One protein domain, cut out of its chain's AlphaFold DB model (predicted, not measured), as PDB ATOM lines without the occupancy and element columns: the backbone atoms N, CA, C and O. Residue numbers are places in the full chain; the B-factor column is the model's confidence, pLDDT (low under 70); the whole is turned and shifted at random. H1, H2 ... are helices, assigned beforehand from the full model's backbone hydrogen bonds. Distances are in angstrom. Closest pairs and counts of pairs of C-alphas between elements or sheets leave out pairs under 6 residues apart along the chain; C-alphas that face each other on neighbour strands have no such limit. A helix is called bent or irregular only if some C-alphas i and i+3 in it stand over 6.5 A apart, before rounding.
ATOM      1  N   SER A 769     -19.661   6.661 135.610       78.81
ATOM      2  CA  SER A 769     -20.953   7.159 135.114       78.81
ATOM      3  C   SER A 769     -21.486   6.348 133.933       78.81
ATOM      4  O   SER A 769     -22.690   6.148 133.850       78.81
ATOM      5  N   ASP A 770     -20.622   5.865 133.033       80.31
ATOM      6  CA  ASP A 770     -21.054   5.071 131.881       80.31
ATOM      7  C   ASP A 770     -21.571   3.691 132.317       80.31
ATOM      8  O   ASP A 770     -22.506   3.180 131.712       80.31
ATOM      9  N   ALA A 771     -21.010   3.102 133.380       80.38
ATOM     10  CA  ALA A 771     -21.506   1.852 133.957       80.38
ATOM     11  C   ALA A 771     -22.801   2.061 134.760       80.38
ATOM     12  O   ALA A 771     -23.728   1.255 134.669       80.38
ATOM     13  N   ILE A 772     -22.894   3.165 135.503       84.00
ATOM     14  CA  ILE A 772     -24.088   3.545 136.272       84.00
ATOM     15  C   ILE A 772     -25.265   3.863 135.342       84.00
ATOM     16  O   ILE A 772     -26.395   3.471 135.622       84.00
ATOM     17  N   ASP A 773     -25.012   4.491 134.191       84.19
ATOM     18  CA  ASP A 773     -26.031   4.790 133.178       84.19
ATOM     19  C   ASP A 773     -26.667   3.519 132.567       84.19
ATOM     20  O   ASP A 773     -27.744   3.590 131.963       84.19
ATOM     21  N   LEU A 774     -26.046   2.341 132.740       81.75
ATOM     22  CA  LEU A 774     -26.620   1.043 132.353       81.75
ATOM     23  C   LEU A 774     -27.648   0.514 133.356       81.75
ATOM     24  O   LEU A 774     -28.355  -0.466 133.064       81.75
ATOM     25  N   LEU A 775     -27.763   1.139 134.528       81.25
ATOM     26  CA  LEU A 775     -28.807   0.840 135.492       81.25
ATOM     27  C   LEU A 775     -30.129   1.478 135.025       81.25
ATOM     28  O   LEU A 775     -30.207   2.648 134.662       81.25
ATOM     29  N   ASN A 776     -31.197   0.684 134.977       77.12
ATOM     30  CA  ASN A 776     -32.529   1.092 134.532       77.12
ATOM     31  C   ASN A 776     -33.602   0.531 135.476       77.12
ATOM     32  O   ASN A 776     -33.281  -0.208 136.396       77.12
ATOM     33  N   GLU A 777     -34.883   0.828 135.242       63.12
ATOM     34  CA  GLU A 777     -35.981   0.314 136.088       63.12
ATOM     35  C   GLU A 777     -35.999  -1.229 136.184       63.12
ATOM     36  O   GLU A 777     -36.375  -1.769 137.216       63.12
ATOM     37  N   ASN A 778     -35.514  -1.954 135.163       68.06
ATOM     38  CA  ASN A 778     -35.397  -3.419 135.216       68.06
ATOM     39  C   ASN A 778     -34.202  -3.899 136.065       68.06
ATOM     40  O   ASN A 778     -34.094  -5.090 136.351       68.06
ATOM     41  N   THR A 779     -33.253  -3.022 136.405       72.56
ATOM     42  CA  THR A 779     -32.147  -3.337 137.319       72.56
ATOM     43  C   THR A 779     -32.674  -3.629 138.703       72.56
ATOM     44  O   THR A 779     -32.247  -4.622 139.265       72.56
ATOM     45  N   THR A 780     -33.607  -2.826 139.211       72.94
ATOM     46  CA  THR A 780     -34.172  -3.012 140.552       72.94
ATOM     47  C   THR A 780     -34.845  -4.377 140.665       72.94
ATOM     48  O   THR A 780     -34.479  -5.154 141.533       72.94
ATOM     49  N   ASP A 781     -35.676  -4.754 139.687       74.62
ATOM     50  CA  ASP A 781     -36.288  -6.091 139.646       74.62
ATOM     51  C   ASP A 781     -35.239  -7.221 139.604       74.62
ATOM     52  O   ASP A 781     -35.440  -8.298 140.157       74.62
ATOM     53  N   THR A 782     -34.113  -7.000 138.915       74.31
ATOM     54  CA  THR A 782     -33.026  -7.989 138.836       74.31
ATOM     55  C   THR A 782     -32.231  -8.049 140.143       74.31
ATOM     56  O   THR A 782     -31.830  -9.130 140.559       74.31
ATOM     57  N   ALA A 783     -32.002  -6.900 140.776       79.81
ATOM     58  CA  ALA A 783     -31.310  -6.752 142.045       79.81
ATOM     59  C   ALA A 783     -32.099  -7.423 143.172       79.81
ATOM     60  O   ALA A 783     -31.525  -8.230 143.893       79.81
ATOM     61  N   ASP A 784     -33.411  -7.197 143.243       82.38
ATOM     62  CA  ASP A 784     -34.291  -7.817 144.237       82.38
ATOM     63  C   ASP A 784     -34.262  -9.348 144.132       82.38
ATOM     64  O   ASP A 784     -34.090 -10.038 145.134       82.38
ATOM     65  N   LEU A 785     -34.328  -9.891 142.907       82.12
ATOM     66  CA  LEU A 785     -34.192 -11.334 142.672       82.12
ATOM     67  C   LEU A 785     -32.818 -11.870 143.095       82.12
ATOM     68  O   LEU A 785     -32.713 -13.010 143.550       82.12
ATOM     69  N   ILE A 786     -31.760 -11.069 142.921       83.06
ATOM     70  CA  ILE A 786     -30.404 -11.440 143.337       83.06
ATOM     71  C   ILE A 786     -30.261 -11.406 144.863       83.06
ATOM     72  O   ILE A 786     -29.573 -12.239 145.444       83.06
ATOM     73  N   VAL A 787     -30.911 -10.462 145.531       84.94
ATOM     74  CA  VAL A 787     -30.913 -10.388 146.993       84.94
ATOM     75  C   VAL A 787     -31.685 -11.568 147.572       84.94
ATOM     76  O   VAL A 787     -31.138 -12.303 148.392       84.94
ATOM     77  N   GLU A 788     -32.906 -11.806 147.090       85.44
ATOM     78  CA  GLU A 788     -33.781 -12.877 147.575       85.44
ATOM     79  C   GLU A 788     -33.095 -14.244 147.477       85.44
ATOM     80  O   GLU A 788     -32.935 -14.929 148.486       85.44
ATOM     81  N   ALA A 789     -32.569 -14.605 146.303       82.31
ATOM     82  CA  ALA A 789     -31.926 -15.908 146.152       82.31
ATOM     83  C   ALA A 789     -30.545 -16.009 146.850       82.31
ATOM     84  O   ALA A 789     -30.070 -17.118 147.095       82.31
ATOM     85  N   ALA A 790     -29.886 -14.893 147.206       83.38
ATOM     86  CA  ALA A 790     -28.664 -14.919 148.021       83.38
ATOM     87  C   ALA A 790     -29.005 -15.160 149.497       83.38
ATOM     88  O   ALA A 790     -28.326 -15.933 150.174       83.38
ATOM     89  N   MET A 791     -30.090 -14.545 149.976       84.56
ATOM     90  CA  MET A 791     -30.626 -14.786 151.312       84.56
ATOM     91  C   MET A 791     -31.107 -16.231 151.457       84.56
ATOM     92  O   MET A 791     -30.728 -16.891 152.420       84.56
ATOM     93  N   GLU A 792     -31.872 -16.752 150.489       82.50
ATOM     94  CA  GLU A 792     -32.331 -18.153 150.482       82.50
ATOM     95  C   GLU A 792     -31.164 -19.136 150.618       82.50
ATOM     96  O   GLU A 792     -31.249 -20.086 151.387       82.50
ATOM     97  N   ARG A 793     -30.033 -18.865 149.956       80.94
ATOM     98  CA  ARG A 793     -28.833 -19.710 150.033       80.94
ATOM     99  C   ARG A 793     -28.179 -19.733 151.422       80.94
ATOM    100  O   ARG A 793     -27.483 -20.694 151.741       80.94
ATOM    101  N   LEU A 794     -28.343 -18.675 152.216       75.94
ATOM    102  CA  LEU A 794     -27.803 -18.583 153.579       75.94
ATOM    103  C   LEU A 794     -28.780 -19.090 154.635       75.94
ATOM    104  O   LEU A 794     -28.349 -19.409 155.739       75.94
ATOM    105  N   MET A 795     -30.074 -19.134 154.329       72.56
ATOM    106  CA  MET A 795     -31.091 -19.568 155.275       72.56
ATOM    107  C   MET A 795     -31.100 -21.089 155.435       72.56
ATOM    108  O   MET A 795     -30.818 -21.849 154.511       72.56
ATOM    109  N   TYR A 796     -31.423 -21.534 156.648       62.09
ATOM    110  CA  TYR A 796     -31.650 -22.944 156.934       62.09
ATOM    111  C   TYR A 796     -33.105 -23.317 156.633       62.09
ATOM    112  O   TYR A 796     -34.011 -22.807 157.291       62.09
ATOM    113  N   ASP A 797     -33.317 -24.237 155.690       60.03
ATOM    114  CA  ASP A 797     -34.596 -24.926 155.506       60.03
ATOM    115  C   ASP A 797     -34.417 -26.437 155.732       60.03
ATOM    116  O   ASP A 797     -33.621 -27.102 155.068       60.03
ATOM    117  N   GLU A 798     -35.180 -27.003 156.674       56.06
ATOM    118  CA  GLU A 798     -35.229 -28.454 156.906       56.06
ATOM    119  C   GLU A 798     -35.656 -29.223 155.647       56.06
ATOM    120  O   GLU A 798     -35.284 -30.388 155.482       56.06
ATOM    121  N   SER A 799     -36.420 -28.582 154.754       59.72
ATOM    122  CA  SER A 799     -36.880 -29.179 153.500       59.72
ATOM    123  C   SER A 799     -35.747 -29.443 152.500       59.72
ATOM    124  O   SER A 799     -35.870 -30.351 151.671       59.72
ATOM    125  N   ASP A 800     -34.630 -28.721 152.630       60.88
ATOM    126  CA  ASP A 800     -33.466 -28.846 151.756       60.88
ATOM    127  C   ASP A 800     -32.493 -29.940 152.206       60.88
ATOM    128  O   ASP A 800     -31.635 -30.367 151.425       60.88
ATOM    129  N   SER A 801     -32.627 -30.439 153.441       66.81
ATOM    130  CA  SER A 801     -31.756 -31.499 153.941       66.81
ATOM    131  C   SER A 801     -31.908 -32.777 153.100       66.81
ATOM    132  O   SER A 801     -33.022 -33.282 152.930       66.81
ATOM    133  N   PRO A 802     -30.801 -33.393 152.635       65.25
ATOM    134  CA  PRO A 802     -30.855 -34.705 151.991       65.25
ATOM    135  C   PRO A 802     -31.266 -35.826 152.967       65.25
ATOM    136  O   PRO A 802     -31.488 -36.965 152.544       65.25
ATOM    137  N   PHE A 803     -31.379 -35.535 154.270       68.56
ATOM    138  CA  PHE A 803     -31.716 -36.497 155.314       68.56
ATOM    139  C   PHE A 803     -33.149 -36.296 155.836       68.56
ATOM    140  O   PHE A 803     -33.574 -35.200 156.180       68.56
ATOM    141  N   ASN A 804     -33.910 -37.388 155.966       58.78
ATOM    142  CA  ASN A 804     -35.289 -37.344 156.471       58.78
ATOM    143  C   ASN A 804     -35.333 -37.072 157.991       58.78
ATOM    144  O   ASN A 804     -35.339 -38.033 158.762       58.78
ATOM    145  N   GLY A 805     -35.373 -35.801 158.410       55.12
ATOM    146  CA  GLY A 805     -35.819 -35.295 159.729       55.12
ATOM    147  C   GLY A 805     -35.123 -35.817 160.998       55.12
ATOM    148  O   GLY A 805     -35.472 -35.406 162.099       55.12
ATOM    149  N   ASN A 806     -34.168 -36.741 160.874       52.88
ATOM    150  CA  ASN A 806     -33.440 -37.358 161.988       52.88
ATOM    151  C   ASN A 806     -32.017 -36.799 162.153       52.88
ATOM    152  O   ASN A 806     -31.353 -37.144 163.124       52.88
ATOM    153  N   VAL A 807     -31.528 -36.017 161.188       58.44
ATOM    154  CA  VAL A 807     -30.185 -35.422 161.181       58.44
ATOM    155  C   VAL A 807     -30.346 -33.953 160.818       58.44
ATOM    156  O   VAL A 807     -30.950 -33.645 159.794       58.44
ATOM    157  N   ILE A 808     -29.827 -33.064 161.662       61.84
ATOM    158  CA  ILE A 808     -29.807 -31.623 161.402       61.84
ATOM    159  C   ILE A 808     -28.600 -31.362 160.506       61.84
ATOM    160  O   ILE A 808     -27.462 -31.524 160.934       61.84
ATOM    161  N   ASP A 809     -28.851 -31.018 159.245       69.69
ATOM    162  CA  ASP A 809     -27.808 -30.757 158.249       69.69
ATOM    163  C   ASP A 809     -27.974 -29.350 157.663       69.69
ATOM    164  O   ASP A 809     -28.705 -29.164 156.688       69.69
ATOM    165  N   PRO A 810     -27.364 -28.345 158.301       66.81
ATOM    166  CA  PRO A 810     -27.515 -26.953 157.926       66.81
ATOM    167  C   PRO A 810     -26.653 -26.586 156.716       66.81
ATOM    168  O   PRO A 810     -25.536 -27.079 156.543       66.81
ATOM    169  N   VAL A 811     -27.176 -25.696 155.866       68.38
ATOM    170  CA  VAL A 811     -26.454 -25.182 154.688       68.38
ATOM    171  C   VAL A 811     -25.221 -24.390 155.120       68.38
ATOM    172  O   VAL A 811     -24.131 -24.577 154.565       68.38
ATOM    173  N   THR A 812     -25.374 -23.533 156.131       70.31
ATOM    174  CA  THR A 812     -24.261 -22.815 156.747       70.31
ATOM    175  C   THR A 812     -23.556 -23.693 157.772       70.31
ATOM    176  O   THR A 812     -24.154 -24.510 158.468       70.31
ATOM    177  N   ILE A 813     -22.246 -23.490 157.889       74.75
ATOM    178  CA  ILE A 813     -21.410 -24.191 158.871       74.75
ATOM    179  C   ILE A 813     -21.663 -23.706 160.313       74.75
ATOM    180  O   ILE A 813     -21.296 -24.393 161.258       74.75
ATOM    181  N   PHE A 814     -22.324 -22.553 160.464       70.94
ATOM    182  CA  PHE A 814     -22.795 -21.990 161.728       70.94
ATOM    183  C   PHE A 814     -24.308 -21.760 161.637       70.94
ATOM    184  O   PHE A 814     -24.744 -20.720 161.124       70.94
ATOM    185  N   PRO A 815     -25.125 -22.715 162.101       61.75
ATOM    186  CA  PRO A 815     -26.583 -22.659 161.960       61.75
ATOM    187  C   PRO A 815     -27.189 -21.417 162.613       61.75
ATOM    188  O   PRO A 815     -28.150 -20.847 162.102       61.75
ATOM    189  N   GLN A 816     -26.563 -20.925 163.686       59.56
ATOM    190  CA  GLN A 816     -26.950 -19.698 164.375       59.56
ATOM    191  C   GLN A 816     -26.920 -18.447 163.478       59.56
ATOM    192  O   GLN A 816     -27.642 -17.487 163.757       59.56
ATOM    193  N   LEU A 817     -26.115 -18.435 162.406       61.22
ATOM    194  CA  LEU A 817     -26.055 -17.334 161.435       61.22
ATOM    195  C   LEU A 817     -27.155 -17.435 160.361       61.22
ATOM    196  O   LEU A 817     -27.533 -16.423 159.785       61.22
ATOM    197  N   ALA A 818     -27.688 -18.636 160.116       63.41
ATOM    198  CA  ALA A 818     -28.632 -18.941 159.035       63.41
ATOM    199  C   ALA A 818     -30.109 -18.717 159.389       63.41
ATOM    200  O   ALA A 818     -31.008 -19.173 158.678       63.41
ATOM    201  N   THR A 819     -30.392 -18.044 160.503       63.06
ATOM    202  CA  THR A 819     -31.777 -17.763 160.886       63.06
ATOM    203  C   THR A 819     -32.364 -16.678 159.972       63.06
ATOM    204  O   THR A 819     -31.698 -15.663 159.742       63.06
ATOM    205  N   PRO A 820     -33.614 -16.823 159.482       60.69
ATOM    206  CA  PRO A 820     -34.210 -15.866 158.544       60.69
ATOM    207  C   PRO A 820     -34.142 -14.416 159.025       60.69
ATOM    208  O   PRO A 820     -33.809 -13.514 158.260       60.69
ATOM    209  N   ARG A 821     -34.376 -14.192 160.325       57.88
ATOM    210  CA  ARG A 821     -34.326 -12.855 160.925       57.88
ATOM    211  C   ARG A 821     -32.938 -12.223 160.839       57.88
ATOM    212  O   ARG A 821     -32.849 -11.031 160.579       57.88
ATOM    213  N   ARG A 822     -31.865 -12.990 161.046       59.62
ATOM    214  CA  ARG A 822     -30.495 -12.457 161.021       59.62
ATOM    215  C   ARG A 822     -30.011 -12.189 159.612       59.62
ATOM    216  O   ARG A 822     -29.408 -11.151 159.372       59.62
ATOM    217  N   VAL A 823     -30.330 -13.082 158.678       66.94
ATOM    218  CA  VAL A 823     -30.059 -12.860 157.252       66.94
ATOM    219  C   VAL A 823     -30.792 -11.606 156.766       66.94
ATOM    220  O   VAL A 823     -30.209 -10.791 156.055       66.94
ATOM    221  N   GLN A 824     -32.036 -11.399 157.215       69.62
ATOM    222  CA  GLN A 824     -32.791 -10.181 156.931       69.62
ATOM    223  C   GLN A 824     -32.148  -8.931 157.553       69.62
ATOM    224  O   GLN A 824     -31.978  -7.942 156.854       69.62
ATOM    225  N   LEU A 825     -31.747  -8.968 158.826       62.59
ATOM    226  CA  LEU A 825     -31.077  -7.834 159.479       62.59
ATOM    227  C   LEU A 825     -29.743  -7.479 158.809       62.59
ATOM    228  O   LEU A 825     -29.449  -6.303 158.620       62.59
ATOM    229  N   ALA A 826     -28.959  -8.478 158.396       72.12
ATOM    230  CA  ALA A 826     -27.735  -8.250 157.633       72.12
ATOM    231  C   ALA A 826     -28.037  -7.563 156.292       72.12
ATOM    232  O   ALA A 826     -27.361  -6.610 155.915       72.12
ATOM    233  N   GLN A 827     -29.091  -7.989 155.594       84.50
ATOM    234  CA  GLN A 827     -29.534  -7.341 154.359       84.50
ATOM    235  C   GLN A 827     -30.030  -5.902 154.593       84.50
ATOM    236  O   GLN A 827     -29.676  -5.011 153.819       84.50
ATOM    237  N   GLU A 828     -30.808  -5.657 155.650       77.62
ATOM    238  CA  GLU A 828     -31.266  -4.319 156.054       77.62
ATOM    239  C   GLU A 828     -30.061  -3.410 156.355       77.62
ATOM    240  O   GLU A 828     -29.948  -2.332 155.773       77.62
ATOM    241  N   SER A 829     -29.093  -3.899 157.136       74.00
ATOM    242  CA  SER A 829     -27.836  -3.206 157.453       74.00
ATOM    243  C   SER A 829     -27.045  -2.811 156.199       74.00
ATOM    244  O   SER A 829     -26.643  -1.655 156.056       74.00
ATOM    245  N   LEU A 830     -26.876  -3.731 155.241       80.38
ATOM    246  CA  LEU A 830     -26.193  -3.444 153.971       80.38
ATOM    247  C   LEU A 830     -26.955  -2.449 153.086       80.38
ATOM    248  O   LEU A 830     -26.346  -1.801 152.240       80.38
ATOM    249  N   THR A 831     -28.275  -2.347 153.244       80.31
ATOM    250  CA  THR A 831     -29.111  -1.430 152.455       80.31
ATOM    251  C   THR A 831     -29.142  -0.028 153.067       80.31
ATOM    252  O   THR A 831     -29.236   0.960 152.342       80.31
ATOM    253  N   GLU A 832     -29.072   0.075 154.396       75.62
ATOM    254  CA  GLU A 832     -29.091   1.351 155.122       75.62
ATOM    255  C   GLU A 832     -27.710   2.016 155.222       75.62
ATOM    256  O   GLU A 832     -27.626   3.230 155.432       75.62
ATOM    257  N   ARG A 833     -26.627   1.244 155.076       73.00
ATOM    258  CA  ARG A 833     -25.248   1.735 155.164       73.00
ATOM    259  C   ARG A 833     -24.785   2.327 153.830       73.00
ATOM    260  O   ARG A 833     -24.875   1.686 152.790       73.00
ATOM    261  N   GLU A 834     -24.223   3.533 153.880       76.50
ATOM    262  CA  GLU A 834     -23.523   4.135 152.740       76.50
ATOM    263  C   GLU A 834     -22.107   3.550 152.636       76.50
ATOM    264  O   GLU A 834     -21.329   3.602 153.594       76.50
ATOM    265  N   PHE A 835     -21.772   3.000 151.470       80.31
ATOM    266  CA  PHE A 835     -20.430   2.507 151.164       80.31
ATOM    267  C   PHE A 835     -19.638   3.550 150.371       80.31
ATOM    268  O   PHE A 835     -20.215   4.320 149.605       80.31
ATOM    269  N   ASP A 836     -18.307   3.540 150.502       81.06
ATOM    270  CA  ASP A 836     -17.391   4.331 149.659       81.06
ATOM    271  C   ASP A 836     -17.279   3.711 148.249       81.06
ATOM    272  O   ASP A 836     -16.230   3.243 147.815       81.06
ATOM    273  N   LEU A 837     -18.426   3.615 147.573       82.31
ATOM    274  CA  LEU A 837     -18.625   3.104 146.220       82.31
ATOM    275  C   LEU A 837     -19.323   4.194 145.405       82.31
ATOM    276  O   LEU A 837     -20.195   4.891 145.920       82.31
ATOM    277  N   GLU A 838     -19.037   4.299 144.107       82.44
ATOM    278  CA  GLU A 838     -19.666   5.339 143.266       82.44
ATOM    279  C   GLU A 838     -21.182   5.177 143.121       82.44
ATOM    280  O   GLU A 838     -21.887   6.144 142.839       82.44
ATOM    281  N   THR A 839     -21.703   3.956 143.282       76.31
ATOM    282  CA  THR A 839     -23.155   3.718 143.250       76.31
ATOM    283  C   THR A 839     -23.812   3.831 144.626       76.31
ATOM    284  O   THR A 839     -25.028   3.702 144.703       76.31
ATOM    285  N   GLU A 840     -23.028   4.060 145.691       79.12
ATOM    286  CA  GLU A 840     -23.411   4.072 147.118       79.12
ATOM    287  C   GLU A 840     -23.884   2.713 147.681       79.12
ATOM    288  O   GLU A 840     -23.751   2.475 148.882       79.12
ATOM    289  N   TYR A 841     -24.350   1.792 146.828       83.44
ATOM    290  CA  TYR A 841     -24.939   0.509 147.216       83.44
ATOM    291  C   TYR A 841     -24.191  -0.702 146.635       83.44
ATOM    292  O   TYR A 841     -23.656  -0.693 145.520       83.44
ATOM    293  N   VAL A 842     -24.175  -1.798 147.394       86.06
ATOM    294  CA  VAL A 842     -23.437  -3.021 147.036       86.06
ATOM    295  C   VAL A 842     -23.995  -3.676 145.769       86.06
ATOM    296  O   VAL A 842     -23.245  -3.989 144.843       86.06
ATOM    297  N   VAL A 843     -25.312  -3.901 145.715       87.12
ATOM    298  CA  VAL A 843     -25.948  -4.684 144.643       87.12
ATOM    299  C   VAL A 843     -25.872  -3.936 143.313       87.12
ATOM    300  O   VAL A 843     -25.524  -4.519 142.286       87.12
ATOM    301  N   GLU A 844     -26.122  -2.633 143.336       87.25
ATOM    302  CA  GLU A 844     -26.026  -1.724 142.203       87.25
ATOM    303  C   GLU A 844     -24.610  -1.697 141.633       87.25
ATOM    304  O   GLU A 844     -24.459  -1.791 140.415       87.25
ATOM    305  N   THR A 845     -23.582  -1.660 142.487       89.62
ATOM    306  CA  THR A 845     -22.175  -1.724 142.061       89.62
ATOM    307  C   THR A 845     -21.882  -3.032 141.325       89.62
ATOM    308  O   THR A 845     -21.348  -3.016 140.211       89.62
ATOM    309  N   LEU A 846     -22.285  -4.170 141.901       89.88
ATOM    310  CA  LEU A 846     -22.077  -5.493 141.304       89.88
ATOM    311  C   LEU A 846     -22.813  -5.638 139.959       89.88
ATOM    312  O   LEU A 846     -22.244  -6.137 138.982       89.88
ATOM    313  N   VAL A 847     -24.063  -5.172 139.877       89.00
ATOM    314  CA  VAL A 847     -24.866  -5.224 138.645       89.00
ATOM    315  C   VAL A 847     -24.340  -4.248 137.589       89.00
ATOM    316  O   VAL A 847     -24.298  -4.612 136.410       89.00
ATOM    317  N   ALA A 848     -23.916  -3.042 137.978       88.94
ATOM    318  CA  ALA A 848     -23.322  -2.054 137.076       88.94
ATOM    319  C   ALA A 848     -22.049  -2.606 136.437       88.94
ATOM    320  O   ALA A 848     -21.929  -2.611 135.210       88.94
ATOM    321  N   PHE A 849     -21.143  -3.148 137.258       90.56
ATOM    322  CA  PHE A 849     -19.909  -3.754 136.772       90.56
ATOM    323  C   PHE A 849     -20.199  -4.909 135.806       90.56
ATOM    324  O   PHE A 849     -19.648  -4.949 134.704       90.56
ATOM    325  N   ALA A 850     -21.130  -5.803 136.152       89.19
ATOM    326  CA  ALA A 850     -21.454  -6.933 135.290       89.19
ATOM    327  C   ALA A 850     -22.096  -6.537 133.957       89.19
ATOM    328  O   ALA A 850     -21.672  -7.023 132.905       89.19
ATOM    329  N   ARG A 851     -23.066  -5.616 133.967       87.56
ATOM    330  CA  ARG A 851     -23.670  -5.099 132.728       87.56
ATOM    331  C   ARG A 851     -22.648  -4.395 131.851       87.56
ATOM    332  O   ARG A 851     -22.683  -4.555 130.636       87.56
ATOM    333  N   TYR A 852     -21.726  -3.659 132.463       89.06
ATOM    334  CA  TYR A 852     -20.662  -2.989 131.735       89.06
ATOM    335  C   TYR A 852     -19.714  -3.990 131.056       89.06
ATOM    336  O   TYR A 852     -19.341  -3.804 129.898       89.06
ATOM    337  N   THR A 853     -19.369  -5.099 131.722       88.50
ATOM    338  CA  THR A 853     -18.551  -6.163 131.104       88.50
ATOM    339  C   THR A 853     -19.257  -6.884 129.950       88.50
ATOM    340  O   THR A 853     -18.597  -7.245 128.970       88.50
ATOM    341  N   ASP A 854     -20.581  -7.042 130.038       87.00
ATOM    342  CA  ASP A 854     -21.420  -7.656 129.001       87.00
ATOM    343  C   ASP A 854     -21.572  -6.731 127.782       87.00
ATOM    344  O   ASP A 854     -21.340  -7.144 126.648       87.00
ATOM    345  N   GLU A 855     -21.836  -5.435 127.994       86.56
ATOM    346  CA  GLU A 855     -21.952  -4.452 126.902       86.56
ATOM    347  C   GLU A 855     -20.653  -4.311 126.088       86.56
ATOM    348  O   GLU A 855     -20.675  -3.991 124.896       86.56
ATOM    349  N   ARG A 856     -19.501  -4.578 126.716       86.19
ATOM    350  CA  ARG A 856     -18.190  -4.570 126.059       86.19
ATOM    351  C   ARG A 856     -17.849  -5.867 125.317       86.19
ATOM    352  O   ARG A 856     -16.731  -5.969 124.814       86.19
ATOM    353  N   ASP A 857     -18.790  -6.811 125.208       83.62
ATOM    354  CA  ASP A 857     -18.621  -8.127 124.571       83.62
ATOM    355  C   ASP A 857     -17.425  -8.918 125.156       83.62
ATOM    356  O   ASP A 857     -16.789  -9.715 124.462       83.62
ATOM    357  N   LEU A 858     -17.082  -8.692 126.434       84.56
ATOM    358  CA  LEU A 858     -15.979  -9.396 127.100       84.56
ATOM    359  C   LEU A 858     -16.470 -10.645 127.827       84.56
ATOM    360  O   LEU A 858     -15.917 -11.730 127.641       84.56
ATOM    361  N   LEU A 859     -17.487 -10.484 128.675       83.81
ATOM    362  CA  LEU A 859     -18.046 -11.554 129.492       83.81
ATOM    363  C   LEU A 859     -19.544 -11.364 129.696       83.81
ATOM    364  O   LEU A 859     -19.978 -10.355 130.237       83.81
ATOM    365  N   GLU A 860     -20.308 -12.404 129.377       82.25
ATOM    366  CA  GLU A 860     -21.704 -12.518 129.790       82.25
ATOM    367  C   GLU A 860     -21.739 -13.109 131.211       82.25
ATOM    368  O   GLU A 860     -21.671 -14.328 131.411       82.25
ATOM    369  N   LEU A 861     -21.779 -12.240 132.224       80.31
ATOM    370  CA  LEU A 861     -21.864 -12.660 133.623       80.31
ATOM    371  C   LEU A 861     -23.304 -13.051 133.970       80.31
ATOM    372  O   LEU A 861     -24.206 -12.221 134.050       80.31
ATOM    373  N   GLY A 862     -23.525 -14.345 134.196       74.75
ATOM    374  CA  GLY A 862     -24.820 -14.847 134.644       74.75
ATOM    375  C   GLY A 862     -25.127 -14.460 136.094       74.75
ATOM    376  O   GLY A 862     -24.224 -14.408 136.928       74.75
ATOM    377  N   HIS A 863     -26.419 -14.304 136.409       80.44
ATOM    378  CA  HIS A 863     -26.923 -13.948 137.744       80.44
ATOM    379  C   HIS A 863     -26.272 -14.756 138.873       80.44
ATOM    380  O   HIS A 863     -25.896 -14.173 139.876       80.44
ATOM    381  N   ALA A 864     -26.037 -16.061 138.679       81.12
ATOM    382  CA  ALA A 864     -25.406 -16.935 139.671       81.12
ATOM    383  C   ALA A 864     -24.068 -16.403 140.223       81.12
ATOM    384  O   ALA A 864     -23.809 -16.551 141.408       81.12
ATOM    385  N   VAL A 865     -23.234 -15.762 139.396       84.25
ATOM    386  CA  VAL A 865     -21.941 -15.214 139.852       84.25
ATOM    387  C   VAL A 865     -22.147 -13.981 140.738       84.25
ATOM    388  O   VAL A 865     -21.421 -13.795 141.709       84.25
ATOM    389  N   LEU A 866     -23.163 -13.170 140.431       87.94
ATOM    390  CA  LEU A 866     -23.560 -12.029 141.257       87.94
ATOM    391  C   LEU A 866     -24.167 -12.490 142.584       87.94
ATOM    392  O   LEU A 866     -23.808 -11.939 143.621       87.94
ATOM    393  N   MET A 867     -24.998 -13.544 142.559       86.81
ATOM    394  CA  MET A 867     -25.504 -14.196 143.775       86.81
ATOM    395  C   MET A 867     -24.351 -14.591 144.685       86.81
ATOM    396  O   MET A 867     -24.383 -14.320 145.876       86.81
ATOM    397  N   ASP A 868     -23.331 -15.236 144.120       86.81
ATOM    398  CA  ASP A 868     -22.200 -15.766 144.869       86.81
ATOM    399  C   ASP A 868     -21.372 -14.651 145.530       86.81
ATOM    400  O   ASP A 868     -20.960 -14.791 146.683       86.81
ATOM    401  N   ALA A 869     -21.163 -13.538 144.818       90.75
ATOM    402  CA  ALA A 869     -20.502 -12.355 145.358       90.75
ATOM    403  C   ALA A 869     -21.340 -11.695 146.464       90.75
ATOM    404  O   ALA A 869     -20.813 -11.408 147.536       90.75
ATOM    405  N   LEU A 870     -22.649 -11.526 146.258       92.06
ATOM    406  CA  LEU A 870     -23.536 -10.954 147.273       92.06
ATOM    407  C   LEU A 870     -23.663 -11.857 148.508       92.06
ATOM    408  O   LEU A 870     -23.632 -11.367 149.630       92.06
ATOM    409  N   THR A 871     -23.738 -13.176 148.313       91.31
ATOM    410  CA  THR A 871     -23.770 -14.173 149.397       91.31
ATOM    411  C   THR A 871     -22.521 -14.058 150.268       91.31
ATOM    412  O   THR A 871     -22.609 -14.200 151.482       91.31
ATOM    413  N   TYR A 872     -21.359 -13.765 149.677       92.56
ATOM    414  CA  TYR A 872     -20.135 -13.501 150.435       92.56
ATOM    415  C   TYR A 872     -20.218 -12.212 151.251       92.56
ATOM    416  O   TYR A 872     -19.865 -12.234 152.423       92.56
ATOM    417  N   VAL A 873     -20.718 -11.115 150.673       91.94
ATOM    418  CA  VAL A 873     -20.876  -9.849 151.413       91.94
ATOM    419  C   VAL A 873     -21.878 -10.009 152.564       91.94
ATOM    420  O   VAL A 873     -21.609  -9.573 153.679       91.94
ATOM    421  N   LEU A 874     -22.992 -10.712 152.336       88.56
ATOM    422  CA  LEU A 874     -23.959 -11.055 153.383       88.56
ATOM    423  C   LEU A 874     -23.344 -11.960 154.458       88.56
ATOM    424  O   LEU A 874     -23.541 -11.721 155.645       88.56
ATOM    425  N   ALA A 875     -22.573 -12.977 154.067       88.62
ATOM    426  CA  ALA A 875     -21.862 -13.843 155.007       88.62
ATOM    427  C   ALA A 875     -20.834 -13.068 155.843       88.62
ATOM    428  O   ALA A 875     -20.652 -13.385 157.018       88.62
ATOM    429  N   HIS A 876     -20.187 -12.057 155.257       88.75
ATOM    430  CA  HIS A 876     -19.279 -11.171 155.974       88.75
ATOM    431  C   HIS A 876     -20.034 -10.340 157.008       88.75
ATOM    432  O   HIS A 876     -19.657 -10.372 158.170       88.75
ATOM    433  N   GLU A 877     -21.136  -9.681 156.635       80.62
ATOM    434  CA  GLU A 877     -21.945  -8.899 157.586       80.62
ATOM    435  C   GLU A 877     -22.554  -9.780 158.692       80.62
ATOM    436  O   GLU A 877     -22.697  -9.337 159.825       80.62
ATOM    437  N   LEU A 878     -22.870 -11.047 158.404       70.94
ATOM    438  CA  LEU A 878     -23.341 -12.003 159.416       70.94
ATOM    439  C   LEU A 878     -22.256 -12.411 160.420       70.94
ATOM    440  O   LEU A 878     -22.572 -12.666 161.585       70.94
ATOM    441  N   LEU A 879     -21.009 -12.532 159.963       69.69
ATOM    442  CA  LEU A 879     -19.865 -12.892 160.800       69.69
ATOM    443  C   LEU A 879     -19.277 -11.687 161.535       69.69
ATOM    444  O   LEU A 879     -18.847 -11.858 162.666       69.69
ATOM    445  N   PHE A 880     -19.268 -10.519 160.893       70.62
ATOM    446  CA  PHE A 880     -18.613  -9.278 161.305       70.62
ATOM    447  C   PHE A 880     -19.569  -8.084 161.060       70.62
ATOM    448  O   PHE A 880     -19.367  -7.288 160.134       70.62
ATOM    449  N   PRO A 881     -20.667  -7.970 161.832       60.91
ATOM    450  CA  PRO A 881     -21.655  -6.920 161.651       60.91
ATOM    451  C   PRO A 881     -21.016  -5.564 161.948       60.91
ATOM    452  O   PRO A 881     -20.342  -5.391 162.961       60.91
ATOM    453  N   GLY A 882     -21.217  -4.595 161.056       63.62
ATOM    454  CA  GLY A 882     -20.584  -3.274 161.181       63.62
ATOM    455  C   GLY A 882     -19.202  -3.149 160.534       63.62
ATOM    456  O   GLY A 882     -18.807  -2.034 160.203       63.62
ATOM    457  N   GLU A 883     -18.500  -4.257 160.278       71.56
ATOM    458  CA  GLU A 883     -17.158  -4.256 159.670       71.56
ATOM    459  C   GLU A 883     -17.181  -4.379 158.142       71.56
ATOM    460  O   GLU A 883     -16.148  -4.234 157.491       71.56
ATOM    461  N   THR A 884     -18.336  -4.660 157.532       80.94
ATOM    462  CA  THR A 884     -18.426  -4.751 156.070       80.94
ATOM    463  C   THR A 884     -18.202  -3.380 155.441       80.94
ATOM    464  O   THR A 884     -18.976  -2.446 155.679       80.94
ATOM    465  N   THR A 885     -17.165  -3.278 154.607       86.56
ATOM    466  CA  THR A 885     -16.761  -2.049 153.906       86.56
ATOM    467  C   THR A 885     -16.762  -2.241 152.385       86.56
ATOM    468  O   THR A 885     -17.032  -3.329 151.872       86.56
ATOM    469  N   ALA A 886     -16.435  -1.181 151.637       86.25
ATOM    470  CA  ALA A 886     -16.229  -1.261 150.190       86.25
ATOM    471  C   ALA A 886     -15.109  -2.255 149.814       86.25
ATOM    472  O   ALA A 886     -15.200  -2.922 148.784       86.25
ATOM    473  N   GLU A 887     -14.101  -2.429 150.678       87.62
ATOM    474  CA  GLU A 887     -13.034  -3.416 150.480       87.62
ATOM    475  C   GLU A 887     -13.585  -4.849 150.488       87.62
ATOM    476  O   GLU A 887     -13.214  -5.651 149.637       87.62
ATOM    477  N   THR A 888     -14.564  -5.157 151.343       89.00
ATOM    478  CA  THR A 888     -15.239  -6.466 151.354       89.00
ATOM    479  C   THR A 888     -15.971  -6.751 150.034       89.00
ATOM    480  O   THR A 888     -15.972  -7.881 149.539       89.00
ATOM    481  N   VAL A 889     -16.596  -5.730 149.436       90.31
ATOM    482  CA  VAL A 889     -17.275  -5.841 148.129       90.31
ATOM    483  C   VAL A 889     -16.259  -6.071 147.006       90.31
ATOM    484  O   VAL A 889     -16.484  -6.877 146.094       90.31
ATOM    485  N   ASP A 890     -15.116  -5.401 147.091       91.12
ATOM    486  CA  ASP A 890     -13.992  -5.588 146.184       91.12
ATOM    487  C   ASP A 890     -13.392  -7.001 146.300       91.12
ATOM    488  O   ASP A 890     -13.205  -7.682 145.290       91.12
ATOM    489  N   GLU A 891     -13.190  -7.512 147.514       88.50
ATOM    490  CA  GLU A 891     -12.766  -8.897 147.750       88.50
ATOM    491  C   GLU A 891     -13.748  -9.920 147.172       88.50
ATOM    492  O   GLU A 891     -13.332 -10.882 146.519       88.50
ATOM    493  N   ALA A 892     -15.055  -9.706 147.355       90.75
ATOM    494  CA  ALA A 892     -16.087 -10.559 146.771       90.75
ATOM    495  C   ALA A 892     -15.976 -10.579 145.236       90.75
ATOM    496  O   ALA A 892     -16.003 -11.637 144.594       90.75
ATOM    497  N   THR A 893     -15.784  -9.406 144.633       90.75
ATOM    498  CA  THR A 893     -15.617  -9.260 143.184       90.75
ATOM    499  C   THR A 893     -14.347  -9.968 142.700       90.75
ATOM    500  O   THR A 893     -14.388 -10.724 141.720       90.75
ATOM    501  N   GLN A 894     -13.235  -9.825 143.422       87.44
ATOM    502  CA  GLN A 894     -11.984 -10.535 143.146       87.44
ATOM    503  C   GLN A 894     -12.123 -12.053 143.258       87.44
ATOM    504  O   GLN A 894     -11.548 -12.780 142.449       87.44
ATOM    505  N   ALA A 895     -12.885 -12.549 144.230       84.19
ATOM    506  CA  ALA A 895     -13.011 -13.979 144.467       84.19
ATOM    507  C   ALA A 895     -13.942 -14.679 143.464       84.19
ATOM    508  O   ALA A 895     -13.668 -15.816 143.068       84.19
ATOM    509  N   TYR A 896     -15.029 -14.027 143.036       86.19
ATOM    510  CA  TYR A 896     -16.079 -14.679 142.237       86.19
ATOM    511  C   TYR A 896     -16.166 -14.192 140.788       86.19
ATOM    512  O   TYR A 896     -16.398 -15.008 139.885       86.19
ATOM    513  N   ILE A 897     -15.948 -12.896 140.546       86.94
ATOM    514  CA  ILE A 897     -16.114 -12.272 139.226       86.94
ATOM    515  C   ILE A 897     -14.794 -12.267 138.449       86.94
ATOM    516  O   ILE A 897     -14.776 -12.684 137.289       86.94
ATOM    517  N   VAL A 898     -13.671 -11.881 139.067       86.75
ATOM    518  CA  VAL A 898     -12.369 -11.837 138.372       86.75
ATOM    519  C   VAL A 898     -12.009 -13.181 137.724       86.75
ATOM    520  O   VAL A 898     -11.711 -13.161 136.531       86.75
ATOM    521  N   PRO A 899     -12.126 -14.359 138.378       82.00
ATOM    522  CA  PRO A 899     -11.761 -15.647 137.774       82.00
ATOM    523  C   PRO A 899     -12.481 -15.980 136.460       82.00
ATOM    524  O   PRO A 899     -11.995 -16.818 135.694       82.00
ATOM    525  N   GLN A 900     -13.614 -15.331 136.177       83.00
ATOM    526  CA  GLN A 900     -14.362 -15.495 134.930       83.00
ATOM    527  C   GLN A 900     -13.591 -14.946 133.711       83.00
ATOM    528  O   GLN A 900     -13.772 -15.441 132.599       83.00
ATOM    529  N   PHE A 901     -12.661 -14.003 133.911       85.38
ATOM    530  CA  PHE A 901     -11.858 -13.374 132.852       85.38
ATOM    531  C   PHE A 901     -10.748 -14.265 132.277       85.38
ATOM    532  O   PHE A 901     -10.166 -13.921 131.249       85.38
ATOM    533  N   GLU A 902     -10.473 -15.437 132.862       80.50
ATOM    534  CA  GLU A 902      -9.384 -16.324 132.418       80.50
ATOM    535  C   GLU A 902      -9.503 -16.677 130.924       80.50
ATOM    536  O   GLU A 902      -8.506 -16.759 130.203       80.50
ATOM    537  N   HIS A 903     -10.733 -16.875 130.437       76.38
ATOM    538  CA  HIS A 903     -10.968 -17.195 129.030       76.38
ATOM    539  C   HIS A 903     -10.574 -16.031 128.108       76.38
ATOM    540  O   HIS A 903      -9.901 -16.249 127.094       76.38
ATOM    541  N   VAL A 904     -10.903 -14.804 128.520       82.62
ATOM    542  CA  VAL A 904     -10.622 -13.556 127.797       82.62
ATOM    543  C   VAL A 904      -9.115 -13.305 127.699       82.62
ATOM    544  O   VAL A 904      -8.629 -12.872 126.656       82.62
ATOM    545  N   LEU A 905      -8.335 -13.666 128.726       82.69
ATOM    546  CA  LEU A 905      -6.871 -13.500 128.725       82.69
ATOM    547  C   LEU A 905      -6.178 -14.251 127.579       82.69
ATOM    548  O   LEU A 905      -5.145 -13.814 127.064       82.69
ATOM    549  N   SER A 906      -6.733 -15.389 127.158       76.75
ATOM    550  CA  SER A 906      -6.191 -16.147 126.027       76.75
ATOM    551  C   SER A 906      -6.405 -15.429 124.688       76.75
ATOM    552  O   SER A 906      -5.515 -15.435 123.829       76.75
ATOM    553  N   GLU A 907      -7.550 -14.763 124.533       79.00
ATOM    554  CA  GLU A 907      -7.895 -13.966 123.356       79.00
ATOM    555  C   GLU A 907      -7.113 -12.651 123.335       79.00
ATOM    556  O   GLU A 907      -6.518 -12.321 122.310       79.00
ATOM    557  N   LEU A 908      -6.968 -11.989 124.486       82.19
ATOM    558  CA  LEU A 908      -6.125 -10.801 124.665       82.19
ATOM    559  C   LEU A 908      -4.675 -11.047 124.251       82.19
ATOM    560  O   LEU A 908      -4.131 -10.315 123.424       82.19
ATOM    561  N   ARG A 909      -4.053 -12.131 124.738       77.19
ATOM    562  CA  ARG A 909      -2.673 -12.478 124.355       77.19
ATOM    563  C   ARG A 909      -2.538 -12.706 122.851       77.19
ATOM    564  O   ARG A 909      -1.527 -12.341 122.238       77.19
ATOM    565  N   ARG A 910      -3.555 -13.311 122.232       76.75
ATOM    566  CA  ARG A 910      -3.595 -13.518 120.783       76.75
ATOM    567  C   ARG A 910      -3.736 -12.190 120.032       76.75
ATOM    568  O   ARG A 910      -3.022 -12.007 119.043       76.75
ATOM    569  N   ALA A 911      -4.590 -11.288 120.505       79.50
ATOM    570  CA  ALA A 911      -4.800  -9.956 119.944       79.50
ATOM    571  C   ALA A 911      -3.520  -9.104 119.999       79.50
ATOM    572  O   ALA A 911      -3.087  -8.592 118.963       79.50
ATOM    573  N   GLU A 912      -2.843  -9.049 121.151       76.19
ATOM    574  CA  GLU A 912      -1.588  -8.301 121.338       76.19
ATOM    575  C   GLU A 912      -0.446  -8.833 120.461       76.19
ATOM    576  O   GLU A 912       0.355  -8.070 119.918       76.19
ATOM    577  N   THR A 913      -0.381 -10.156 120.272       76.38
ATOM    578  CA  THR A 913       0.674 -10.786 119.463       76.38
ATOM    579  C   THR A 913       0.456 -10.586 117.959       76.38
ATOM    580  O   THR A 913       1.425 -10.504 117.197       76.38
ATOM    581  N   LEU A 914      -0.802 -10.554 117.508       72.75
ATOM    582  CA  LEU A 914      -1.160 -10.459 116.088       72.75
ATOM    583  C   LEU A 914      -1.388  -9.016 115.611       72.75
ATOM    584  O   LEU A 914      -1.308  -8.781 114.406       72.75
ATOM    585  N   GLY A 915      -1.618  -8.066 116.526       64.75
ATOM    586  CA  GLY A 915      -1.830  -6.648 116.218       64.75
ATOM    587  C   GLY A 915      -3.091  -6.367 115.393       64.75
ATOM    588  O   GLY A 915      -3.118  -5.380 114.661       64.75
ATOM    589  N   ASP A 916      -4.085  -7.262 115.447       57.28
ATOM    590  CA  ASP A 916      -5.270  -7.261 114.568       57.28
ATOM    591  C   ASP A 916      -6.586  -6.954 115.324       57.28
ATOM    592  O   ASP A 916      -7.630  -6.797 114.695       57.28
ATOM    593  N   GLU A 917      -6.557  -6.826 116.659       63.38
ATOM    594  CA  GLU A 917      -7.754  -6.651 117.504       63.38
ATOM    595  C   GLU A 917      -7.533  -5.617 118.630       63.38
ATOM    596  O   GLU A 917      -7.682  -5.915 119.810       63.38
ATOM    597  N   ASP A 918      -7.222  -4.361 118.273       71.50
ATOM    598  CA  ASP A 918      -7.104  -3.246 119.244       71.50
ATOM    599  C   ASP A 918      -8.383  -3.055 120.094       71.50
ATOM    600  O   ASP A 918      -8.326  -2.533 121.205       71.50
ATOM    601  N   ALA A 919      -9.542  -3.502 119.593       79.38
ATOM    602  CA  ALA A 919     -10.836  -3.340 120.253       79.38
ATOM    603  C   ALA A 919     -10.980  -4.159 121.547       79.38
ATOM    604  O   ALA A 919     -11.506  -3.627 122.519       79.38
ATOM    605  N   ILE A 920     -10.504  -5.413 121.587       83.62
ATOM    606  CA  ILE A 920     -10.632  -6.259 122.790       83.62
ATOM    607  C   ILE A 920      -9.671  -5.804 123.892       83.62
ATOM    608  O   ILE A 920     -10.029  -5.792 125.066       83.62
ATOM    609  N   VAL A 921      -8.473  -5.351 123.504       84.56
ATOM    610  CA  VAL A 921      -7.483  -4.777 124.424       84.56
ATOM    611  C   VAL A 921      -8.034  -3.496 125.044       84.56
ATOM    612  O   VAL A 921      -7.994  -3.343 126.260       84.56
ATOM    613  N   GLN A 922      -8.610  -2.616 124.220       85.00
ATOM    614  CA  GLN A 922      -9.228  -1.385 124.700       85.00
ATOM    615  C   GLN A 922     -10.450  -1.660 125.585       85.00
ATOM    616  O   GLN A 922     -10.587  -1.028 126.625       85.00
ATOM    617  N   ALA A 923     -11.311  -2.608 125.209       87.19
ATOM    618  CA  ALA A 923     -12.457  -3.002 126.023       87.19
ATOM    619  C   ALA A 923     -12.022  -3.522 127.402       87.19
ATOM    620  O   ALA A 923     -12.619  -3.151 128.409       87.19
ATOM    621  N   TYR A 924     -10.967  -4.341 127.460       89.69
ATOM    622  CA  TYR A 924     -10.434  -4.844 128.726       89.69
ATOM    623  C   TYR A 924      -9.845  -3.721 129.587       89.69
ATOM    624  O   TYR A 924     -10.128  -3.652 130.779       89.69
ATOM    625  N   ASP A 925      -9.077  -2.804 128.993       88.69
ATOM    626  CA  ASP A 925      -8.516  -1.649 129.709       88.69
ATOM    627  C   ASP A 925      -9.610  -0.693 130.219       88.69
ATOM    628  O   ASP A 925      -9.502  -0.144 131.321       88.69
ATOM    629  N   ASP A 926     -10.692  -0.540 129.452       88.56
ATOM    630  CA  ASP A 926     -11.882   0.199 129.870       88.56
ATOM    631  C   ASP A 926     -12.559  -0.473 131.082       88.56
ATOM    632  O   ASP A 926     -12.979   0.229 131.998       88.56
ATOM    633  N   VAL A 927     -12.641  -1.811 131.131       89.94
ATOM    634  CA  VAL A 927     -13.167  -2.551 132.299       89.94
ATOM    635  C   VAL A 927     -12.271  -2.403 133.524       89.94
ATOM    636  O   VAL A 927     -12.788  -2.204 134.620       89.94
ATOM    637  N   VAL A 928     -10.946  -2.452 133.358       90.88
ATOM    638  CA  VAL A 928      -9.998  -2.232 134.467       90.88
ATOM    639  C   VAL A 928     -10.177  -0.834 135.060       90.88
ATOM    640  O   VAL A 928     -10.173  -0.687 136.277       90.88
ATOM    641  N   THR A 929     -10.370   0.179 134.208       88.75
ATOM    642  CA  THR A 929     -10.586   1.561 134.663       88.75
ATOM    643  C   THR A 929     -11.930   1.705 135.373       88.75
ATOM    644  O   THR A 929     -11.989   2.289 136.446       88.75
ATOM    645  N   VAL A 930     -13.005   1.143 134.811       89.69
ATOM    646  CA  VAL A 930     -14.337   1.207 135.429       89.69
ATOM    647  C   VAL A 930     -14.389   0.462 136.763       89.69
ATOM    648  O   VAL A 930     -15.071   0.930 137.664       89.69
ATOM    649  N   ALA A 931     -13.661  -0.646 136.927       89.62
ATOM    650  CA  ALA A 931     -13.552  -1.312 138.227       89.62
ATOM    651  C   ALA A 931     -12.951  -0.378 139.293       89.62
ATOM    652  O   ALA A 931     -13.518  -0.245 140.372       89.62
ATOM    653  N   ASP A 932     -11.840   0.293 138.974       89.75
ATOM    654  CA  ASP A 932     -11.175   1.229 139.890       89.75
ATOM    655  C   ASP A 932     -12.091   2.409 140.229       89.75
ATOM    656  O   ASP A 932     -12.290   2.723 141.400       89.75
ATOM    657  N   GLU A 933     -12.719   3.005 139.210       87.75
ATOM    658  CA  GLU A 933     -13.621   4.135 139.413       87.75
ATOM    659  C   GLU A 933     -14.875   3.748 140.193       87.75
ATOM    660  O   GLU A 933     -15.293   4.545 141.007       87.75
ATOM    661  N   LEU A 934     -15.443   2.544 140.037       87.75
ATOM    662  CA  LEU A 934     -16.606   2.093 140.820       87.75
ATOM    663  C   LEU A 934     -16.313   1.875 142.320       87.75
ATOM    664  O   LEU A 934     -17.242   1.563 143.066       87.75
ATOM    665  N   GLY A 935     -15.059   2.025 142.761       86.62
ATOM    666  CA  GLY A 935     -14.629   1.749 144.133       86.62
ATOM    667  C   GLY A 935     -14.114   0.320 144.343       86.62
ATOM    668  O   GLY A 935     -14.122  -0.170 145.467       86.62
ATOM    669  N   LEU A 936     -13.652  -0.359 143.280       91.00
ATOM    670  CA  LEU A 936     -13.107  -1.730 143.323       91.00
ATOM    671  C   LEU A 936     -11.613  -1.768 142.903       91.00
ATOM    672  O   LEU A 936     -11.242  -2.406 141.905       91.00
ATOM    673  N   PRO A 937     -10.714  -1.071 143.626       89.25
ATOM    674  CA  PRO A 937      -9.318  -0.883 143.218       89.25
ATOM    675  C   PRO A 937      -8.475  -2.167 143.248       89.25
ATOM    676  O   PRO A 937      -7.493  -2.318 142.513       89.25
ATOM    677  N   GLY A 938      -8.784  -3.110 144.128       86.31
ATOM    678  CA  GLY A 938      -8.176  -4.434 144.185       86.31
ATOM    679  C   GLY A 938      -8.597  -5.311 143.003       86.31
ATOM    680  O   GLY A 938      -7.739  -5.947 142.390       86.31
ATOM    681  N   THR A 939      -9.865  -5.259 142.590       90.44
ATOM    682  CA  THR A 939     -10.375  -5.891 141.363       90.44
ATOM    683  C   THR A 939      -9.650  -5.347 140.139       90.44
ATOM    684  O   THR A 939      -9.151  -6.125 139.320       90.44
ATOM    685  N   ALA A 940      -9.503  -4.022 140.038       89.56
ATOM    686  CA  ALA A 940      -8.739  -3.391 138.966       89.56
ATOM    687  C   ALA A 940      -7.276  -3.869 138.944       89.56
ATOM    688  O   ALA A 940      -6.764  -4.280 137.899       89.56
ATOM    689  N   ARG A 941      -6.615  -3.904 140.110       87.62
ATOM    690  CA  ARG A 941      -5.242  -4.423 140.257       87.62
ATOM    691  C   ARG A 941      -5.127  -5.899 139.881       87.62
ATOM    692  O   ARG A 941      -4.151  -6.279 139.227       87.62
ATOM    693  N   ALA A 942      -6.095  -6.728 140.263       85.00
ATOM    694  CA  ALA A 942      -6.119  -8.148 139.934       85.00
ATOM    695  C   ALA A 942      -6.253  -8.362 138.420       85.00
ATOM    696  O   ALA A 942      -5.465  -9.104 137.834       85.00
ATOM    697  N   LEU A 943      -7.175  -7.650 137.763       88.62
ATOM    698  CA  LEU A 943      -7.350  -7.699 136.309       88.62
ATOM    699  C   LEU A 943      -6.122  -7.168 135.558       88.62
ATOM    700  O   LEU A 943      -5.707  -7.758 134.556       88.62
ATOM    701  N   TYR A 944      -5.504  -6.090 136.046       87.50
ATOM    702  CA  TYR A 944      -4.274  -5.548 135.468       87.50
ATOM    703  C   TYR A 944      -3.113  -6.552 135.582       87.50
ATOM    704  O   TYR A 944      -2.452  -6.865 134.591       87.50
ATOM    705  N   SER A 945      -2.909  -7.122 136.772       82.06
ATOM    706  CA  SER A 945      -1.856  -8.118 137.021       82.06
ATOM    707  C   SER A 945      -2.069  -9.381 136.185       82.06
ATOM    708  O   SER A 945      -1.125  -9.902 135.593       82.06
ATOM    709  N   ALA A 946      -3.320  -9.832 136.067       82.94
ATOM    710  CA  ALA A 946      -3.691 -10.985 135.256       82.94
ATOM    711  C   ALA A 946      -3.445 -10.755 133.755       82.94
ATOM    712  O   ALA A 946      -3.082 -11.693 133.044       82.94
ATOM    713  N   LYS A 947      -3.580  -9.515 133.265       83.88
ATOM    714  CA  LYS A 947      -3.190  -9.147 131.896       83.88
ATOM    715  C   LYS A 947      -1.677  -9.277 131.696       83.88
ATOM    716  O   LYS A 947      -1.257  -9.846 130.690       83.88
ATOM    717  N   GLU A 948      -0.863  -8.814 132.651       79.75
ATOM    718  CA  GLU A 948       0.604  -8.903 132.569       79.75
ATOM    719  C   GLU A 948       1.131 -10.345 132.685       79.75
ATOM    720  O   GLU A 948       1.996 -10.755 131.906       79.75
ATOM    721  N   ALA A 949       0.604 -11.130 133.630       75.00
ATOM    722  CA  ALA A 949       0.969 -12.538 133.812       75.00
ATOM    723  C   ALA A 949       0.364 -13.441 132.721       75.00
ATOM    724  O   ALA A 949       0.932 -14.459 132.314       75.00
ATOM    725  N   GLY A 950      -0.795 -13.046 132.195       70.38
ATOM    726  CA  GLY A 950      -1.612 -13.816 131.267       70.38
ATOM    727  C   GLY A 950      -2.481 -14.881 131.943       70.38
ATOM    728  O   GLY A 950      -3.200 -15.597 131.248       70.38
TER     729      GLY A 950
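This is residues 769 to 950 of the 954 residues of the protein "ATPase AAA" of Natronolimnohabitans innermongolicus JCM 12255 (UniProt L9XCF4). The long bent helix H6 runs through an elongated body: its arm H6a joins H4, H5, H7 and H8 in an up-and-down bundle, each running against the one before, and its arm H6b turns off towards one end. H2 and H3 cross H5, and a long loop, residues 795 to 819, makes the opposite end. The 182 printed residues hold eight named helices, H1 to H8 in order, and no named strand: all helix, compact, radius of gyration of the C-alphas 18.2 A, spans 63 by 35 by 29 A.

H6, residues 886 to 914, was assigned as one helix by its hydrogen bonds but is bent, C-alphas 900 and 903 being 7.0 A apart; arms H6a, 886 to 900, and H6b, 903 to 914, stand only just about perpendicular, at 71 degrees. H6a and H5, residues 863 to 879, form a hairpin, closest at the C-alphas of Ala 869 and Ala 892, 5.0 A. H6a touches H8, residues 937 to 949, closest at C-alphas 894 and 939, 5.2 A. H7, residues 918 to 933, touches H8 with 928 to 932 alone, closest at C-alphas 928 and 940, 4.8 A. H4, residues 842 to 855, touches H1, residues 769 to 772, with 848 to 852 alone, closest at C-alphas 771 and 848, 5.3 A. H2, residues 777 to 794, touches H5 with 786 to 794 alone, closest at C-alphas 790 and 871, 5.1 A, at a steep tilt of 56 degrees. H3, residues 820 to 832, and H5 touch about perpendicular, at 82 degrees, H5 with 874 to 878 alone, closest at C-alphas 826 and 877, 5.8 A. Each O i to N i+4 pair is within hydrogen-bond range in H3, H4, H5, H7 and H8, but 13 of 14 in H2, 8 of 11 in H6a and 7 of 8 in H6b; H1 is too short for one.

H1 begins at C-alpha 769 (-20.953, 7.159, 135.114) and H8 ends at C-alpha 949 (0.969, -12.538, 133.812). First to last C-alpha, H2 is 27.0 A, H5 24.1 A and H7 22.4 A.

The C-alphas farthest apart, Asn 806 and Gly 915, are 63.5 A apart. The printed part has no cut; the link H2 to H3 is long. Mean pLDDT of the printed part is 79.2, with residues 796 to 811 and 815 to 825 among those under 70.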